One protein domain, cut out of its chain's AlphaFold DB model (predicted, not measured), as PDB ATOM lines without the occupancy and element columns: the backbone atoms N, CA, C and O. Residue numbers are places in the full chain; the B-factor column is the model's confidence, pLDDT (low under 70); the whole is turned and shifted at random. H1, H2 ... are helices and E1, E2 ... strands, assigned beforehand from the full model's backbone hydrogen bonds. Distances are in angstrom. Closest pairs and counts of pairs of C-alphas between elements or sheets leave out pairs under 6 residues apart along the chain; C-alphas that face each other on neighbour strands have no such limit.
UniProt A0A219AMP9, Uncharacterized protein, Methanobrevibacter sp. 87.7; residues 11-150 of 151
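What this domain is: This is residues 11 to 150 of the 151 residues of an uncharacterized protein of Methanobrevibacter sp. 87.7 (UniProt A0A219AMP9). Two short parallel strands, E1 and E2, sit in the middle of a slender body, with H5 beside E2 and the paired helices H2 and H4 beyond E1; residues 129 to 150, mostly H6, stick out as a long arm. The printed part has 140 residues, mostly helix, with six named helices and two strands in the order H1 H2 E1 H3 H4 E2 H5 H6. It is only just loose, close to extended, with a radius of gyration of 21.3 A, and spans 77 by 37 by 21 A.

How they stand to each other: E1, residues 42 to 46, and E2, residues 86 to 90, are parallel at 21 degrees; N 44 and O 87 are within hydrogen-bond range at 2.8 A. With H3, residues 53 to 61, and H4, residues 65 to 81, between them in the chain, they form a strand-helix-strand unit with a right-handed crossover. The closest C-alphas of E2 and H5, residues 95 to 110, are Leu 87 and Phe 108, 7.0 A apart. H2, residues 23 to 38, touches H4 at a shallow tilt of 24 degrees, the same way; the closest C-alphas, Val 25 and Gly 67, are 6.0 A apart. H1, residues 11 to 14, touches H2, with C-alphas 13 and 30 closest at 3.7 A. H3 and H4 only just touch, only at the corner, with 3 pairs of C-alphas within 8 A, the closest Glu 59 and Ser 65 at 5.9 A. H6, residues 125 to 148, is close but not clearly touching H5, with C-alphas 107 and 128 closest at 7.2 A. Each O i to N i+4 pair is within range in H3 to H6, 8 of 12 in H2.

Where its parts are: H6 measures 34.8 A, H4 24.6 A. H1 begins at (303.426, 238.980, 201.643); H6 ends at (357.978, 235.110, 158.357).

The domain as a whole: The printed part has no cut; the H5 to H6 link is long. Mean pLDDT is 70.7, with residues 47 to 70 and 115 to 139 among those under 70.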
ATOM      1  N   ILE A  11     304.244 237.763 201.551       61.38
ATOM      2  CA  ILE A  11     303.426 238.980 201.643       61.38
ATOM      3  C   ILE A  11     303.872 240.048 200.628       61.38
ATOM      4  O   ILE A  11     303.025 240.709 200.026       61.38
ATOM      5  N   LYS A  12     305.184 240.195 200.379       63.34
ATOM      6  CA  LYS A  12     305.739 241.175 199.427       63.34
ATOM      7  C   LYS A  12     305.144 241.031 198.033       63.34
ATOM      8  O   LYS A  12     304.850 242.029 197.389       63.34
ATOM      9  N   GLY A  13     304.951 239.804 197.554       60.06
ATOM     10  CA  GLY A  13     304.452 239.589 196.201       60.06
ATOM     11  C   GLY A  13     302.946 239.783 196.038       60.06
ATOM     12  O   GLY A  13     302.500 240.124 194.943       60.06
ATOM     13  N   ILE A  14     302.175 239.691 197.129       65.38
ATOM     14  CA  ILE A  14     300.746 240.039 197.135       65.38
ATOM     15  C   ILE A  14     300.551 241.525 196.790       65.38
ATOM     16  O   ILE A  14     299.568 241.867 196.145       65.38
ATOM     17  N   LYS A  15     301.513 242.410 197.105       73.25
ATOM     18  CA  LYS A  15     301.428 243.848 196.772       73.25
ATOM     19  C   LYS A  15     301.295 244.132 195.265       73.25
ATOM     20  O   LYS A  15     300.849 245.210 194.890       73.25
ATOM     21  N   TYR A  16     301.703 243.188 194.412       70.94
ATOM     22  CA  TYR A  16     301.605 243.288 192.954       70.94
ATOM     23  C   TYR A  16     300.298 242.687 192.394       70.94
ATOM     24  O   TYR A  16     300.128 242.616 191.178       70.94
ATOM     25  N   THR A  17     299.374 242.242 193.252       73.94
ATOM     26  CA  THR A  17     298.104 241.608 192.865       73.94
ATOM     27  C   THR A  17     296.938 242.123 193.699       73.94
ATOM     28  O   THR A  17     297.006 242.142 194.923       73.94
ATOM     29  N   GLY A  18     295.824 242.469 193.053       74.44
ATOM     30  CA  GLY A  18     294.579 242.744 193.771       74.44
ATOM     31  C   GLY A  18     294.037 241.499 194.488       74.44
ATOM     32  O   GLY A  18     294.308 240.365 194.084       74.44
ATOM     33  N   ILE A  19     293.210 241.708 195.516       72.69
ATOM     34  CA  ILE A  19     292.496 240.622 196.213       72.69
ATOM     35  C   ILE A  19     291.563 239.834 195.273       72.69
ATOM     36  O   ILE A  19     291.333 238.648 195.481       72.69
ATOM     37  N   GLU A  20     291.103 240.480 194.198       76.62
ATOM     38  CA  GLU A  20     290.278 239.912 193.121       76.62
ATOM     39  C   GLU A  20     291.083 239.097 192.088       76.62
ATOM     40  O   GLU A  20     290.502 238.436 191.227       76.62
ATOM     41  N   ALA A  21     292.421 239.132 192.135       74.38
ATOM     42  CA  ALA A  21     293.250 238.355 191.220       74.38
ATOM     43  C   ALA A  21     293.103 236.845 191.503       74.38
ATOM     44  O   ALA A  21     293.088 236.443 192.667       74.38
ATOM     45  N   PRO A  22     293.066 235.970 190.476       79.25
ATOM     46  CA  PRO A  22     292.988 234.528 190.692       79.25
ATOM     47  C   PRO A  22     294.132 234.012 191.573       79.25
ATOM     48  O   PRO A  22     295.283 234.428 191.416       79.25
ATOM     49  N   SER A  23     293.844 233.038 192.439       77.88
ATOM     50  CA  SER A  23     294.821 232.458 193.377       77.88
ATOM     51  C   SER A  23     296.094 231.934 192.692       77.88
ATOM     52  O   SER A  23     297.186 232.045 193.241       77.88
ATOM     53  N   ALA A  24     295.983 231.435 191.456       75.12
ATOM     54  CA  ALA A  24     297.119 231.006 190.637       75.12
ATOM     55  C   ALA A  24     298.057 232.156 190.210       75.12
ATOM     56  O   ALA A  24     299.248 231.922 190.006       75.12
ATOM     57  N   VAL A  25     297.544 233.385 190.081       76.38
ATOM     58  CA  VAL A  25     298.343 234.596 189.821       76.38
ATOM     59  C   VAL A  25     298.955 235.092 191.130       76.38
ATOM     60  O   VAL A  25     300.163 235.310 191.188       76.38
ATOM     61  N   GLN A  26     298.160 235.177 192.205       78.75
ATOM     62  CA  GLN A  26     298.632 235.568 193.541       78.75
ATOM     63  C   GLN A  26     299.778 234.667 194.034       78.75
ATOM     64  O   GLN A  26     300.811 235.170 194.465       78.75
ATOM     65  N   GLY A  27     299.647 233.341 193.897       81.06
ATOM     66  CA  GLY A  27     300.670 232.369 194.302       81.06
ATOM     67  C   GLY A  27     301.941 232.368 193.441       81.06
ATOM     68  O   GLY A  27     302.982 231.900 193.891       81.06
ATOM     69  N   ARG A  28     301.891 232.905 192.214       81.19
ATOM     70  CA  ARG A  28     303.094 233.152 191.399       81.19
ATOM     71  C   ARG A  28     303.735 234.477 191.781       81.19
ATOM     72  O   ARG A  28     304.944 234.534 191.979       81.19
ATOM     73  N   MET A  29     302.937 235.531 191.920       80.69
ATOM     74  CA  MET A  29     303.442 236.850 192.284       80.69
ATOM     75  C   MET A  29     304.015 236.877 193.701       80.69
ATOM     76  O   MET A  29     305.018 237.549 193.897       80.69
ATOM     77  N   SER A  30     303.496 236.086 194.648       81.44
ATOM     78  CA  SER A  30     304.107 235.888 195.973       81.44
ATOM     79  C   SER A  30     305.547 235.357 195.912       81.44
ATOM     80  O   SER A  30     306.360 235.723 196.759       81.44
ATOM     81  N   ILE A  31     305.878 234.567 194.882       82.69
ATOM     82  CA  ILE A  31     307.229 234.051 194.622       82.69
ATOM     83  C   ILE A  31     308.080 235.069 193.851       82.69
ATOM     84  O   ILE A  31     309.213 235.350 194.233       82.69
ATOM     85  N   PHE A  32     307.545 235.638 192.766       83.06
ATOM     86  CA  PHE A  32     308.293 236.564 191.908       83.06
ATOM     87  C   PHE A  32     308.451 237.970 192.496       83.06
ATOM     88  O   PHE A  32     309.370 238.679 192.108       83.06
ATOM     89  N   GLY A  33     307.601 238.388 193.435       83.50
ATOM     90  CA  GLY A  33     307.612 239.729 194.021       83.50
ATOM     91  C   GLY A  33     308.946 240.109 194.671       83.50
ATOM     92  O   GLY A  33     309.518 241.120 194.269       83.50
ATOM     93  N   PRO A  34     309.481 239.308 195.615       83.88
ATOM     94  CA  PRO A  34     310.819 239.522 196.168       83.88
ATOM     95  C   PRO A  34     311.914 239.531 195.093       83.88
ATOM     96  O   PRO A  34     312.752 240.424 195.091       83.88
ATOM     97  N   ILE A  35     311.848 238.620 194.113       85.88
ATOM     98  CA  ILE A  35     312.818 238.551 193.007       85.88
ATOM     99  C   ILE A  35     312.797 239.850 192.184       85.88
ATOM    100  O   ILE A  35     313.851 240.411 191.893       85.88
ATOM    101  N   ILE A  36     311.615 240.371 191.840       85.94
ATOM    102  CA  ILE A  36     311.458 241.657 191.144       85.94
ATOM    103  C   ILE A  36     312.017 242.796 191.998       85.94
ATOM    104  O   ILE A  36     312.741 243.638 191.469       85.94
ATOM    105  N   GLU A  37     311.716 242.843 193.301       84.75
ATOM    106  CA  GLU A  37     312.245 243.866 194.215       84.75
ATOM    107  C   GLU A  37     313.775 243.875 194.263       84.75
ATOM    108  O   GLU A  37     314.369 244.947 194.174       84.75
ATOM    109  N   GLU A  38     314.392 242.697 194.348       86.50
ATOM    110  CA  GLU A  38     315.834 242.506 194.544       86.50
ATOM    111  C   GLU A  38     316.634 242.501 193.226       86.50
ATOM    112  O   GLU A  38     317.844 242.687 193.247       86.50
ATOM    113  N   SER A  39     315.983 242.359 192.063       88.06
ATOM    114  CA  SER A  39     316.659 242.384 190.752       88.06
ATOM    115  C   SER A  39     317.301 243.743 190.444       88.06
ATOM    116  O   SER A  39     316.590 244.732 190.260       88.06
ATOM    117  N   GLU A  40     318.622 243.788 190.304       88.25
ATOM    118  CA  GLU A  40     319.373 244.977 189.856       88.25
ATOM    119  C   GLU A  40     319.514 245.045 188.325       88.25
ATOM    120  O   GLU A  40     319.722 246.118 187.767       88.25
ATOM    121  N   ALA A  41     319.332 243.912 187.640       89.38
ATOM    122  CA  ALA A  41     319.311 243.768 186.187       89.38
ATOM    123  C   ALA A  41     318.426 242.575 185.784       89.38
ATOM    124  O   ALA A  41     318.124 241.718 186.616       89.38
ATOM    125  N   ALA A  42     318.016 242.494 184.516       88.44
ATOM    126  CA  ALA A  42     317.227 241.372 184.003       88.44
ATOM    127  C   ALA A  42     317.687 240.900 182.615       88.44
ATOM    128  O   ALA A  42     318.094 241.693 181.767       88.44
ATOM    129  N   ILE A  43     317.551 239.597 182.360       89.00
ATOM    130  CA  ILE A  43     317.652 238.999 181.024       89.00
ATOM    131  C   ILE A  43     316.295 238.359 180.723       89.00
ATOM    132  O   ILE A  43     315.826 237.505 181.473       89.00
ATOM    133  N   ILE A  44     315.648 238.794 179.645       85.06
ATOM    134  CA  ILE A  44     314.312 238.357 179.238       85.06
ATOM    135  C   ILE A  44     314.446 237.566 177.941       85.06
ATOM    136  O   ILE A  44     314.572 238.140 176.858       85.06
ATOM    137  N   LEU A  45     314.376 236.241 178.056       83.38
ATOM    138  CA  LEU A  45     314.188 235.357 176.912       83.38
ATOM    139  C   LEU A  45     312.704 235.369 176.536       83.38
ATOM    140  O   LEU A  45     311.860 234.938 177.322       83.38
ATOM    141  N   ARG A  46     312.376 235.853 175.340       73.31
ATOM    142  CA  ARG A  46     311.054 235.636 174.745       73.31
ATOM    143  C   ARG A  46     311.100 234.441 173.815       73.31
ATOM    144  O   ARG A  46     312.040 234.292 173.039       73.31
ATOM    145  N   ASN A  47     310.035 233.649 173.825       66.25
ATOM    146  CA  ASN A  47     309.788 232.715 172.734       66.25
ATOM    147  C   ASN A  47     309.694 233.504 171.420       66.25
ATOM    148  O   ASN A  47     309.087 234.581 171.381       66.25
ATOM    149  N   GLY A  48     310.279 232.955 170.352       56.28
ATOM    150  CA  GLY A  48     310.016 233.422 168.994       56.28
ATOM    151  C   GLY A  48     308.520 233.352 168.670       56.28
ATOM    152  O   GLY A  48     307.723 232.792 169.431       56.28
ATOM    153  N   LYS A  49     308.114 233.933 167.534       50.16
ATOM    154  CA  LYS A  49     306.709 233.891 167.093       50.16
ATOM    155  C   LYS A  49     306.189 232.444 167.158       50.16
ATOM    156  O   LYS A  49     306.904 231.544 166.724       50.16
ATOM    157  N   PRO A  50     304.971 232.187 167.670       48.72
ATOM    158  CA  PRO A  50     304.434 230.833 167.720       48.72
ATOM    159  C   PRO A  50     304.232 230.309 166.290       48.72
ATOM    160  O   PRO A  50     303.227 230.596 165.644       48.72
ATOM    161  N   ASN A  51     305.196 229.526 165.800       48.78
ATOM    162  CA  ASN A  51     305.291 229.081 164.404       48.78
ATOM    163  C   ASN A  51     304.207 228.061 163.985       48.78
ATOM    164  O   ASN A  51     304.205 227.584 162.852       48.78
ATOM    165  N   HIS A  52     303.256 227.740 164.871       53.56
ATOM    166  CA  HIS A  52     302.174 226.792 164.616       53.56
ATOM    167  C   HIS A  52     300.828 227.290 165.153       53.56
ATOM    168  O   HIS A  52     300.699 227.648 166.324       53.56
ATOM    169  N   LEU A  53     299.797 227.198 164.306       49.59
ATOM    170  CA  LEU A  53     298.395 227.521 164.611       49.59
ATOM    171  C   LEU A  53     297.871 226.803 165.874       49.59
ATOM    172  O   LEU A  53     297.087 227.365 166.635       49.59
ATOM    173  N   TYR A  54     298.363 225.588 166.133       52.22
ATOM    174  CA  TYR A  54     298.049 224.805 167.331       52.22
ATOM    175  C   TYR A  54     298.571 225.422 168.638       52.22
ATOM    176  O   TYR A  54     297.930 225.255 169.672       52.22
ATOM    177  N   ASN A  55     299.676 226.177 168.617       54.19
ATOM    178  CA  ASN A  55     300.195 226.827 169.825       54.19
ATOM    179  C   ASN A  55     299.283 227.988 170.250       54.19
ATOM    180  O   ASN A  55     298.927 228.077 171.421       54.19
ATOM    181  N   ALA A  56     298.813 228.797 169.295       54.97
ATOM    182  CA  ALA A  56     297.831 229.851 169.563       54.97
ATOM    183  C   ALA A  56     296.496 229.281 170.085       54.97
ATOM    184  O   ALA A  56     295.909 229.822 171.019       54.97
ATOM    185  N   LEU A  57     296.032 228.152 169.535       54.12
ATOM    186  CA  LEU A  57     294.829 227.470 170.027       54.12
ATOM    187  C   LEU A  57     295.016 226.898 171.445       54.12
ATOM    188  O   LEU A  57     294.106 227.015 172.261       54.12
ATOM    189  N   ASN A  58     296.189 226.349 171.774       50.25
ATOM    190  CA  ASN A  58     296.489 225.865 173.127       50.25
ATOM    191  C   ASN A  58     296.544 226.997 174.171       50.25
ATOM    192  O   ASN A  58     296.129 226.786 175.311       50.25
ATOM    193  N   GLU A  59     297.004 228.196 173.799       51.59
ATOM    194  CA  GLU A  59     296.941 229.378 174.673       51.59
ATOM    195  C   GLU A  59     295.501 229.877 174.876       51.59
ATOM    196  O   GLU A  59     295.122 230.223 175.994       51.59
ATOM    197  N   LEU A  60     294.676 229.858 173.823       49.47
ATOM    198  CA  LEU A  60     293.299 230.366 173.857       49.47
ATOM    199  C   LEU A  60     292.293 229.421 174.538       49.47
ATOM    200  O   LEU A  60     291.376 229.894 175.204       49.47
ATOM    201  N   ILE A  61     292.429 228.101 174.368       48.56
ATOM    202  CA  ILE A  61     291.415 227.116 174.794       48.56
ATOM    203  C   ILE A  61     291.583 226.708 176.268       48.56
ATOM    204  O   ILE A  61     290.602 226.410 176.954       48.56
ATOM    205  N   LEU A  62     292.811 226.713 176.792       42.47
ATOM    206  CA  LEU A  62     293.076 226.353 178.184       42.47
ATOM    207  C   LEU A  62     292.997 227.590 179.086       42.47
ATOM    208  O   LEU A  62     293.984 228.293 179.293       42.47
ATOM    209  N   PHE A  63     291.841 227.787 179.728       42.59
ATOM    210  CA  PHE A  63     291.606 228.840 180.733       42.59
ATOM    211  C   PHE A  63     292.645 228.881 181.880       42.59
ATOM    212  O   PHE A  63     292.791 229.913 182.531       42.59
ATOM    213  N   GLY A  64     293.409 227.803 182.108       44.56
ATOM    214  CA  GLY A  64     294.542 227.773 183.045       44.56
ATOM    215  C   GLY A  64     295.868 228.352 182.510       44.56
ATOM    216  O   GLY A  64     296.711 228.749 183.311       44.56
ATOM    217  N   SER A  65     296.064 228.436 181.188       53.75
ATOM    218  CA  SER A  65     297.308 228.930 180.564       53.75
ATOM    219  C   SER A  65     297.417 230.458 180.601       53.75
ATOM    220  O   SER A  65     298.475 231.012 180.907       53.75
ATOM    221  N   ASN A  66     296.291 231.152 180.400       53.66
ATOM    222  CA  ASN A  66     296.225 232.616 180.435       53.66
ATOM    223  C   ASN A  66     296.754 233.201 181.755       53.66
ATOM    224  O   ASN A  66     297.406 234.240 181.744       53.66
ATOM    225  N   GLY A  67     296.564 232.514 182.888       55.91
ATOM    226  CA  GLY A  67     297.153 232.918 184.169       55.91
ATOM    227  C   GLY A  67     298.686 232.932 184.146       55.91
ATOM    228  O   GLY A  67     299.295 233.872 184.652       55.91
ATOM    229  N   CYS A  68     299.320 231.939 183.518       62.12
ATOM    230  CA  CYS A  68     300.776 231.851 183.383       62.12
ATOM    231  C   CYS A  68     301.327 232.974 182.496       62.12
ATOM    232  O   CYS A  68     302.209 233.717 182.932       62.12
ATOM    233  N   ASN A  69     300.765 233.129 181.294       63.94
ATOM    234  CA  ASN A  69     301.208 234.130 180.323       63.94
ATOM    235  C   ASN A  69     300.936 235.564 180.812       63.94
ATOM    236  O   ASN A  69     301.805 236.427 180.697       63.94
ATOM    237  N   ASN A  70     299.789 235.818 181.453       66.81
ATOM    238  CA  ASN A  70     299.497 237.125 182.048       66.81
ATOM    239  C   ASN A  70     300.420 237.436 183.232       66.81
ATOM    240  O   ASN A  70     300.901 238.561 183.327       66.81
ATOM    241  N   THR A  71     300.734 236.454 184.090       70.81
ATOM    242  CA  THR A  71     301.727 236.653 185.164       70.81
ATOM    243  C   THR A  71     303.089 237.025 184.565       70.81
ATOM    244  O   THR A  71     303.690 238.001 185.001       70.81
ATOM    245  N   LEU A  72     303.556 236.317 183.528       75.94
ATOM    246  CA  LEU A  72     304.821 236.636 182.853       75.94
ATOM    247  C   LEU A  72     304.820 238.056 182.262       75.94
ATOM    248  O   LEU A  72     305.775 238.804 182.466       75.94
ATOM    249  N   ASN A  73     303.739 238.458 181.590       77.50
ATOM    250  CA  ASN A  73     303.597 239.808 181.039       77.50
ATOM    251  C   ASN A  73     303.610 240.893 182.131       77.50
ATOM    252  O   ASN A  73     304.259 241.925 181.954       77.50
ATOM    253  N   ILE A  74     302.958 240.649 183.275       79.44
ATOM    254  CA  ILE A  74     302.987 241.541 184.446       79.44
ATOM    255  C   ILE A  74     304.407 241.640 185.020       79.44
ATOM    256  O   ILE A  74     304.885 242.745 185.262       79.44
ATOM    257  N   ILE A  75     305.118 240.518 185.179       83.06
ATOM    258  CA  ILE A  75     306.514 240.495 185.653       83.06
ATOM    259  C   ILE A  75     307.414 241.315 184.713       83.06
ATOM    260  O   ILE A  75     308.164 242.172 185.176       83.06
ATOM    261  N   ILE A  76     307.307 241.112 183.396       82.88
ATOM    262  CA  ILE A  76     308.075 241.861 182.386       82.88
ATOM    263  C   ILE A  76     307.761 243.363 182.446       82.88
ATOM    264  O   ILE A  76     308.674 244.184 182.350       82.88
ATOM    265  N   TYR A  77     306.493 243.739 182.627       84.12
ATOM    266  CA  TYR A  77     306.093 245.136 182.799       84.12
ATOM    267  C   TYR A  77     306.710 245.759 184.064       84.12
ATOM    268  O   TYR A  77     307.339 246.811 183.978       84.12
ATOM    269  N   LEU A  78     306.629 245.075 185.210       84.75
ATOM    270  CA  LEU A  78     307.202 245.541 186.479       84.75
ATOM    271  C   LEU A  78     308.735 245.669 186.431       84.75
ATOM    272  O   LEU A  78     309.290 246.605 187.005       84.75
ATOM    273  N   LEU A  79     309.429 244.772 185.722       85.44
ATOM    274  CA  LEU A  79     310.876 244.882 185.503       85.44
ATOM    275  C   LEU A  79     311.225 246.106 184.642       85.44
ATOM    276  O   LEU A  79     312.164 246.830 184.970       85.44
ATOM    277  N   ARG A  80     310.445 246.387 183.588       83.94
ATOM    278  CA  ARG A  80     310.611 247.580 182.732       83.94
ATOM    279  C   ARG A  80     310.346 248.890 183.485       83.94
ATOM    280  O   ARG A  80     311.088 249.850 183.298       83.94
ATOM    281  N   GLU A  81     309.349 248.918 184.369       84.12
ATOM    282  CA  GLU A  81     309.081 250.045 185.279       84.12
ATOM    283  C   GLU A  81     310.240 250.290 186.261       84.12
ATOM    284  O   GLU A  81     310.543 251.437 186.595       84.12
ATOM    285  N   LYS A  82     310.927 249.226 186.701       82.94
ATOM    286  CA  LYS A  82     311.959 249.279 187.750       82.94
ATOM    287  C   LYS A  82     313.241 250.038 187.397       82.94
ATOM    288  O   LYS A  82     314.093 250.169 188.271       82.94
ATOM    289  N   LYS A  83     313.385 250.553 186.167       80.69
ATOM    290  CA  LYS A  83     314.549 251.353 185.733       80.69
ATOM    291  C   LYS A  83     315.893 250.625 185.937       80.69
ATOM    292  O   LYS A  83     316.886 251.228 186.323       80.69
ATOM    293  N   ILE A  84     315.918 249.331 185.636       84.50
ATOM    294  CA  ILE A  84     317.119 248.482 185.646       84.50
ATOM    295  C   ILE A  84     317.615 248.210 184.210       84.50
ATOM    296  O   ILE A  84     316.851 248.426 183.263       84.50
ATOM    297  N   PRO A  85     318.863 247.749 183.997       86.62
ATOM    298  CA  PRO A  85     319.313 247.231 182.703       86.62
ATOM    299  C   PRO A  85     318.562 245.938 182.339       86.62
ATOM    300  O   PRO A  85     318.407 245.051 183.179       86.62
ATOM    301  N   ILE A  86     318.085 245.815 181.092       85.50
ATOM    302  CA  ILE A  86     317.249 244.679 180.647       85.50
ATOM    303  C   ILE A  86     317.695 244.165 179.277       85.50
ATOM    304  O   ILE A  86     317.372 244.782 178.262       85.50
ATOM    305  N   LEU A  87     318.379 243.026 179.205       87.31
ATOM    306  CA  LEU A  87     318.684 242.385 177.926       87.31
ATOM    307  C   LEU A  87     317.477 241.570 177.442       87.31
ATOM    308  O   LEU A  87     317.087 240.605 178.091       87.31
ATOM    309  N   GLU A  88     316.898 241.923 176.296       83.12
ATOM    310  CA  GLU A  88     315.822 241.144 175.675       83.12
ATOM    311  C   GLU A  88     316.362 240.325 174.496       83.12
ATOM    312  O   GLU A  88     316.911 240.895 173.553       83.12
ATOM    313  N   LEU A  89     316.184 239.001 174.541       82.81
ATOM    314  CA  LEU A  89     316.653 238.056 173.521       82.81
ATOM    315  C   LEU A  89     315.505 237.164 173.034       82.81
ATOM    316  O   LEU A  89     314.501 236.976 173.726       82.81
ATOM    317  N   GLU A  90     315.674 236.581 171.851       81.06
ATOM    318  CA  GLU A  90     314.798 235.527 171.334       81.06
ATOM    319  C   GLU A  90     315.330 234.149 171.756       81.06
ATOM    320  O   GLU A  90     316.539 233.938 171.863       81.06
ATOM    321  N   TYR A  91     314.425 233.211 172.032       80.06
ATOM    322  CA  TYR A  91     314.784 231.838 172.378       80.06
ATOM    323  C   TYR A  91     315.463 231.154 171.175       80.06
ATOM    324  O   TYR A  91     314.904 231.194 170.077       80.06
ATOM    325  N   PRO A  92     316.643 230.532 171.340       80.12
ATOM    326  CA  PRO A  92     317.417 230.025 170.213       80.12
ATOM    327  C   PRO A  92     316.807 228.742 169.632       80.12
ATOM    328  O   PRO A  92     316.538 227.788 170.365       80.12
ATOM    329  N   GLU A  93     316.656 228.688 168.307       80.00
ATOM    330  CA  GLU A  93     316.181 227.492 167.592       80.00
ATOM    331  C   GLU A  93     317.337 226.672 166.989       80.00
ATOM    332  O   GLU A  93     317.223 225.452 166.851       80.00
ATOM    333  N   THR A  94     318.479 227.298 166.671       82.69
ATOM    334  CA  THR A  94     319.651 226.619 166.093       82.69
ATOM    335  C   THR A  94     320.903 226.706 166.971       82.69
ATOM    336  O   THR A  94     321.043 227.559 167.848       82.69
ATOM    337  N   LYS A  95     321.892 225.848 166.681       79.50
ATOM    338  CA  LYS A  95     323.211 225.868 167.339       79.50
ATOM    339  C   LYS A  95     323.922 227.224 167.212       79.50
ATOM    340  O   LYS A  95     324.613 227.624 168.144       79.50
ATOM    341  N   ASN A  96     323.769 227.917 166.081       79.00
ATOM    342  CA  ASN A  96     324.386 229.230 165.890       79.00
ATOM    343  C   ASN A  96     323.695 230.296 166.748       79.00
ATOM    344  O   ASN A  96     324.377 231.145 167.315       79.00
ATOM    345  N   ASP A  97     322.375 230.203 166.914       77.56
ATOM    346  CA  ASP A  97     321.620 231.123 167.768       77.56
ATOM    347  C   ASP A  97     322.013 230.955 169.237       77.56
ATOM    348  O   ASP A  97     322.176 231.951 169.928       77.56
ATOM    349  N   ILE A  98     322.272 229.724 169.700       82.81
ATOM    350  CA  ILE A  98     322.808 229.467 171.052       82.81
ATOM    351  C   ILE A  98     324.167 230.159 171.249       82.81
ATOM    352  O   ILE A  98     324.400 230.763 172.294       82.81
ATOM    353  N   ILE A  99     325.065 230.095 170.259       85.31
ATOM    354  CA  ILE A  99     326.383 230.753 170.334       85.31
ATOM    355  C   ILE A  99     326.212 232.278 170.401       85.31
ATOM    356  O   ILE A  99     326.810 232.920 171.261       85.31
ATOM    357  N   ASN A 100     325.353 232.848 169.551       83.56
ATOM    358  CA  ASN A 100     325.056 234.281 169.555       83.56
ATOM    359  C   ASN A 100     324.397 234.729 170.874       83.56
ATOM    360  O   ASN A 100     324.777 235.758 171.424       83.56
ATOM    361  N   LEU A 101     323.465 233.937 171.415       84.62
ATOM    362  CA  LEU A 101     322.799 234.182 172.697       84.62
ATOM    363  C   LEU A 101     323.814 234.259 173.846       84.62
ATOM    364  O   LEU A 101     323.766 235.183 174.655       84.62
ATOM    365  N   ILE A 102     324.748 233.305 173.906       87.94
ATOM    366  CA  ILE A 102     325.806 233.266 174.924       87.94
ATOM    367  C   ILE A 102     326.741 234.474 174.777       87.94
ATOM    368  O   ILE A 102     327.060 235.115 175.779       87.94
ATOM    369  N   ASP A 103     327.139 234.829 173.552       87.00
ATOM    370  CA  ASP A 103     327.934 236.034 173.290       87.00
ATOM    371  C   ASP A 103     327.194 237.311 173.740       87.00
ATOM    372  O   ASP A 103     327.784 238.157 174.412       87.00
ATOM    373  N   GLU A 104     325.903 237.469 173.429       84.75
ATOM    374  CA  GLU A 104     325.108 238.637 173.845       84.75
ATOM    375  C   GLU A 104     324.931 238.718 175.373       84.75
ATOM    376  O   GLU A 104     325.082 239.803 175.942       84.75
ATOM    377  N   ILE A 105     324.709 237.588 176.056       87.50
ATOM    378  CA  ILE A 105     324.640 237.524 177.527       87.50
ATOM    379  C   ILE A 105     325.987 237.901 178.157       87.50
ATOM    380  O   ILE A 105     326.030 238.753 179.044       87.50
ATOM    381  N   ASN A 106     327.096 237.323 177.683       87.38
ATOM    382  CA  ASN A 106     328.434 237.626 178.199       87.38
ATOM    383  C   ASN A 106     328.781 239.114 178.049       87.38
ATOM    384  O   ASN A 106     329.385 239.704 178.943       87.38
ATOM    385  N   ASN A 107     328.366 239.738 176.946       86.38
ATOM    386  CA  ASN A 107     328.549 241.171 176.725       86.38
ATOM    387  C   ASN A 107     327.727 242.035 177.669       86.38
ATOM    388  O   ASN A 107     328.248 243.000 178.224       86.38
ATOM    389  N   PHE A 108     326.460 241.686 177.867       85.75
ATOM    390  CA  PHE A 108     325.601 242.395 178.802       85.75
ATOM    391  C   PHE A 108     326.159 242.350 180.230       85.75
ATOM    392  O   PHE A 108     326.213 243.381 180.892       85.75
ATOM    393  N   LEU A 109     326.659 241.188 180.664       85.88
ATOM    394  CA  LEU A 109     327.299 241.027 181.971       85.88
ATOM    395  C   LEU A 109     328.640 241.778 182.071       85.88
ATOM    396  O   LEU A 109     328.896 242.416 183.087       85.88
ATOM    397  N   LYS A 110     329.484 241.752 181.027       85.00
ATOM    398  CA  LYS A 110     330.798 242.433 181.017       85.00
ATOM    399  C   LYS A 110     330.683 243.958 181.117       85.00
ATOM    400  O   LYS A 110     331.561 244.587 181.698       85.00
ATOM    401  N   TYR A 111     329.639 244.545 180.533       80.88
ATOM    402  CA  TYR A 111     329.446 245.998 180.477       80.88
ATOM    403  C   TYR A 111     328.296 246.487 181.365       80.88
ATOM    404  O   TYR A 111     327.798 247.586 181.135       80.88
ATOM    405  N   LEU A 112     327.869 245.701 182.363       81.62
ATOM    406  CA  LEU A 112     326.679 245.988 183.170       81.62
ATOM    407  C   LEU A 112     326.699 247.400 183.784       81.62
ATOM    408  O   LEU A 112     325.720 248.132 183.655       81.62
ATOM    409  N   ASP A 113     327.844 247.808 184.337       77.25
ATOM    410  CA  ASP A 113     328.059 249.131 184.945       77.25
ATOM    411  C   ASP A 113     328.132 250.284 183.918       77.25
ATOM    412  O   ASP A 113     327.969 251.449 184.275       77.25
ATOM    413  N   GLU A 114     328.376 249.984 182.635       74.00
ATOM    414  CA  GLU A 114     328.369 250.973 181.544       74.00
ATOM    415  C   GLU A 114     326.959 251.203 180.956       74.00
ATOM    416  O   GLU A 114     326.762 252.149 180.184       74.00
ATOM    417  N   TYR A 115     325.969 250.355 181.272       68.38
ATOM    418  CA  TYR A 115     324.610 250.496 180.743       68.38
ATOM    419  C   TYR A 115     323.804 251.548 181.509       68.38
ATOM    420  O   TYR A 115     323.482 251.399 182.687       68.38
ATOM    421  N   GLU A 116     323.370 252.590 180.798       59.12
ATOM    422  CA  GLU A 116     322.423 253.558 181.348       59.12
ATOM    423  C   GLU A 116     321.069 252.910 181.681       59.12
ATOM    424  O   GLU A 116     320.416 252.272 180.846       59.12
ATOM    425  N   ILE A 117     320.618 253.186 182.903       54.62
ATOM    426  CA  ILE A 117     319.274 252.933 183.422       54.62
ATOM    427  C   ILE A 117     318.194 253.242 182.365       54.62
ATOM    428  O   ILE A 117     318.008 254.384 181.944       54.62
ATOM    429  N   GLY A 118     317.451 252.208 181.953       50.47
ATOM    430  CA  GLY A 118     316.333 252.322 181.008       50.47
ATOM    431  C   GLY A 118     316.676 252.192 179.515       50.47
ATOM    432  O   GLY A 118     315.782 252.381 178.689       50.47
ATOM    433  N   LYS A 119     317.917 251.845 179.128       51.47
ATOM    434  CA  LYS A 119     318.294 251.602 177.719       51.47
ATOM    435  C   LYS A 119     318.810 250.186 177.442       51.47
ATOM    436  O   LYS A 119     320.018 249.969 177.418       51.47
ATOM    437  N   THR A 120     317.938 249.290 176.980       56.94
ATOM    438  CA  THR A 120     318.385 248.155 176.145       56.94
ATOM    439  C   THR A 120     317.288 247.627 175.218       56.94
ATOM    440  O   THR A 120     316.338 246.980 175.637       56.94
ATOM    441  N   ASN A 121     317.461 247.885 173.919       54.03
ATOM    442  CA  ASN A 121     316.863 247.119 172.817       54.03
ATOM    443  C   ASN A 121     317.699 247.364 171.535       54.03
ATOM    444  O   ASN A 121     317.258 247.994 170.581       54.03
ATOM    445  N   LYS A 122     318.973 246.927 171.576       50.81
ATOM    446  CA  LYS A 122     320.048 247.115 170.564       50.81
ATOM    447  C   LYS A 122     320.554 248.557 170.328       50.81
ATOM    448  O   LYS A 122     320.092 249.262 169.437       50.81
ATOM    449  N   LYS A 123     321.656 248.937 171.006       40.50
ATOM    450  CA  LYS A 123     322.628 249.921 170.453       40.50
ATOM    451  C   LYS A 123     324.111 249.767 170.859       40.50
ATOM    452  O   LYS A 123     324.913 250.615 170.485       40.50
ATOM    453  N   TYR A 124     324.503 248.684 171.543       48.31
ATOM    454  CA  TYR A 124     325.883 248.502 172.045       48.31
ATOM    455  C   TYR A 124     326.676 247.336 171.425       48.31
ATOM    456  O   TYR A 124     327.859 247.186 171.718       48.31
ATOM    457  N   LEU A 125     326.096 246.603 170.459       48.81
ATOM    458  CA  LEU A 125     326.807 245.591 169.652       48.81
ATOM    459  C   LEU A 125     328.114 246.123 169.031       48.81
ATOM    460  O   LEU A 125     329.074 245.375 168.873       48.81
ATOM    461  N   LYS A 126     328.177 247.430 168.738       46.41
ATOM    462  CA  LYS A 126     329.306 248.061 168.046       46.41
ATOM    463  C   LYS A 126     330.628 247.997 168.827       46.41
ATOM    464  O   LYS A 126     331.659 247.802 168.198       46.41
ATOM    465  N   LYS A 127     330.625 248.127 170.165       47.81
ATOM    466  CA  LYS A 127     331.864 248.083 170.979       47.81
ATOM    467  C   LYS A 127     332.451 246.667 171.014       47.81
ATOM    468  O   LYS A 127     333.637 246.502 170.753       47.81
ATOM    469  N   TYR A 128     331.616 245.648 171.226       46.28
ATOM    470  CA  TYR A 128     332.077 244.257 171.222       46.28
ATOM    471  C   TYR A 128     332.467 243.744 169.833       46.28
ATOM    472  O   TYR A 128     333.460 243.037 169.711       46.28
ATOM    473  N   GLN A 129     331.733 244.113 168.778       53.44
ATOM    474  CA  GLN A 129     332.109 243.751 167.406       53.44
ATOM    475  C   GLN A 129     333.493 244.319 167.054       53.44
ATOM    476  O   GLN A 129     334.344 243.562 166.597       53.44
ATOM    477  N   LEU A 130     333.764 245.583 167.401       52.59
ATOM    478  CA  LEU A 130     335.088 246.201 167.253       52.59
ATOM    479  C   LEU A 130     336.181 245.506 168.088       52.59
ATOM    480  O   LEU A 130     337.299 245.347 167.608       52.59
ATOM    481  N   GLU A 131     335.892 245.074 169.321       56.62
ATOM    482  CA  GLU A 131     336.846 244.292 170.126       56.62
ATOM    483  C   GLU A 131     337.102 242.896 169.524       56.62
ATOM    484  O   GLU A 131     338.245 242.442 169.487       56.62
ATOM    485  N   LYS A 132     336.068 242.211 169.020       53.66
ATOM    486  CA  LYS A 132     336.173 240.867 168.428       53.66
ATOM    487  C   LYS A 132     336.881 240.887 167.069       53.66
ATOM    488  O   LYS A 132     337.606 239.944 166.759       53.66
ATOM    489  N   GLU A 133     336.705 241.953 166.286       58.44
ATOM    490  CA  GLU A 133     337.456 242.205 165.051       58.44
ATOM    491  C   GLU A 133     338.929 242.503 165.353       58.44
ATOM    492  O   GLU A 133     339.779 241.767 164.857       58.44
ATOM    493  N   LYS A 134     339.236 243.445 166.260       56.38
ATOM    494  CA  LYS A 134     340.622 243.748 166.673       56.38
ATOM    495  C   LYS A 134     341.396 242.519 167.138       56.38
ATOM    496  O   LYS A 134     342.430 242.208 166.565       56.38
ATOM    497  N   ASN A 135     340.858 241.759 168.098       57.94
ATOM    498  CA  ASN A 135     341.533 240.549 168.582       57.94
ATOM    499  C   ASN A 135     341.807 239.555 167.434       57.94
ATOM    500  O   ASN A 135     342.825 238.868 167.426       57.94
ATOM    501  N   LYS A 136     340.906 239.461 166.447       65.81
ATOM    502  CA  LYS A 136     341.064 238.570 165.290       65.81
ATOM    503  C   LYS A 136     342.125 239.071 164.303       65.81
ATOM    504  O   LYS A 136     342.797 238.239 163.693       65.81
ATOM    505  N   GLU A 137     342.281 240.385 164.159       56.62
ATOM    506  CA  GLU A 137     343.380 241.020 163.420       56.62
ATOM    507  C   GLU A 137     344.722 240.788 164.134       56.62
ATOM    508  O   GLU A 137     345.645 240.265 163.506       56.62
ATOM    509  N   ASP A 138     344.792 241.024 165.450       60.53
ATOM    510  CA  ASP A 138     345.987 240.809 166.283       60.53
ATOM    511  C   ASP A 138     346.505 239.359 166.165       60.53
ATOM    512  O   ASP A 138     347.689 239.117 165.908       60.53
ATOM    513  N   TYR A 139     345.617 238.358 166.272       60.59
ATOM    514  CA  TYR A 139     345.995 236.952 166.078       60.59
ATOM    515  C   TYR A 139     346.497 236.657 164.658       60.59
ATOM    516  O   TYR A 139     347.361 235.793 164.484       60.59
ATOM    517  N   LEU A 140     345.965 237.321 163.631       70.31
ATOM    518  CA  LEU A 140     346.390 237.106 162.248       70.31
ATOM    519  C   LEU A 140     347.778 237.715 161.994       70.31
ATOM    520  O   LEU A 140     348.597 237.102 161.306       70.31
ATOM    521  N   GLU A 141     348.058 238.872 162.593       69.25
ATOM    522  CA  GLU A 141     349.352 239.552 162.529       69.25
ATOM    523  C   GLU A 141     350.446 238.767 163.270       69.25
ATOM    524  O   GLU A 141     351.486 238.470 162.680       69.25
ATOM    525  N   VAL A 142     350.180 238.298 164.495       67.00
ATOM    526  CA  VAL A 142     351.103 237.426 165.251       67.00
ATOM    527  C   VAL A 142     351.438 236.149 164.473       67.00
ATOM    528  O   VAL A 142     352.608 235.785 164.346       67.00
ATOM    529  N   ASN A 143     350.436 235.483 163.888       69.06
ATOM    530  CA  ASN A 143     350.670 234.286 163.073       69.06
ATOM    531  C   ASN A 143     351.495 234.580 161.812       69.06
ATOM    532  O   ASN A 143     352.258 233.721 161.374       69.06
ATOM    533  N   LYS A 144     351.362 235.774 161.225       78.81
ATOM    534  CA  LYS A 144     352.159 236.200 160.070       78.81
ATOM    535  C   LYS A 144     353.620 236.438 160.460       78.81
ATOM    536  O   LYS A 144     354.498 235.875 159.815       78.81
ATOM    537  N   ILE A 145     353.865 237.147 161.566       77.19
ATOM    538  CA  ILE A 145     355.207 237.376 162.131       77.19
ATOM    539  C   ILE A 145     355.922 236.044 162.402       77.19
ATOM    540  O   ILE A 145     357.053 235.858 161.962       77.19
ATOM    541  N   ILE A 146     355.245 235.084 163.047       74.19
ATOM    542  CA  ILE A 146     355.795 233.741 163.314       74.19
ATOM    543  C   ILE A 146     356.134 233.002 162.009       74.19
ATOM    544  O   ILE A 146     357.132 232.291 161.931       74.19
ATOM    545  N   LYS A 147     355.314 233.155 160.965       74.38
ATOM    546  CA  LYS A 147     355.520 232.481 159.672       74.38
ATOM    547  C   LYS A 147     356.665 233.085 158.863       74.38
ATOM    548  O   LYS A 147     357.332 232.355 158.131       74.38
ATOM    549  N   ASP A 148     356.884 234.388 159.002       78.00
ATOM    550  CA  ASP A 148     357.978 235.110 158.357       78.00
ATOM    551  C   ASP A 148     359.307 234.951 159.130       78.00
ATOM    552  O   ASP A 148     360.361 234.993 158.507       78.00
ATOM    553  N   SER A 149     359.281 234.658 160.441       64.38
ATOM    554  CA  SER A 149     360.476 234.300 161.235       64.38
ATOM    555  C   SER A 149     360.902 232.824 161.132       64.38
ATOM    556  O   SER A 149     361.862 232.420 161.783       64.38
ATOM    557  N   LEU A 150     360.155 232.001 160.389       66.38
ATOM    558  CA  LEU A 150     360.421 230.571 160.156       66.38
ATOM    559  C   LEU A 150     360.898 230.288 158.715       66.38
ATOM    560  O   LEU A 150     360.841 229.144 158.256       66.38
TER     561      LEU A 150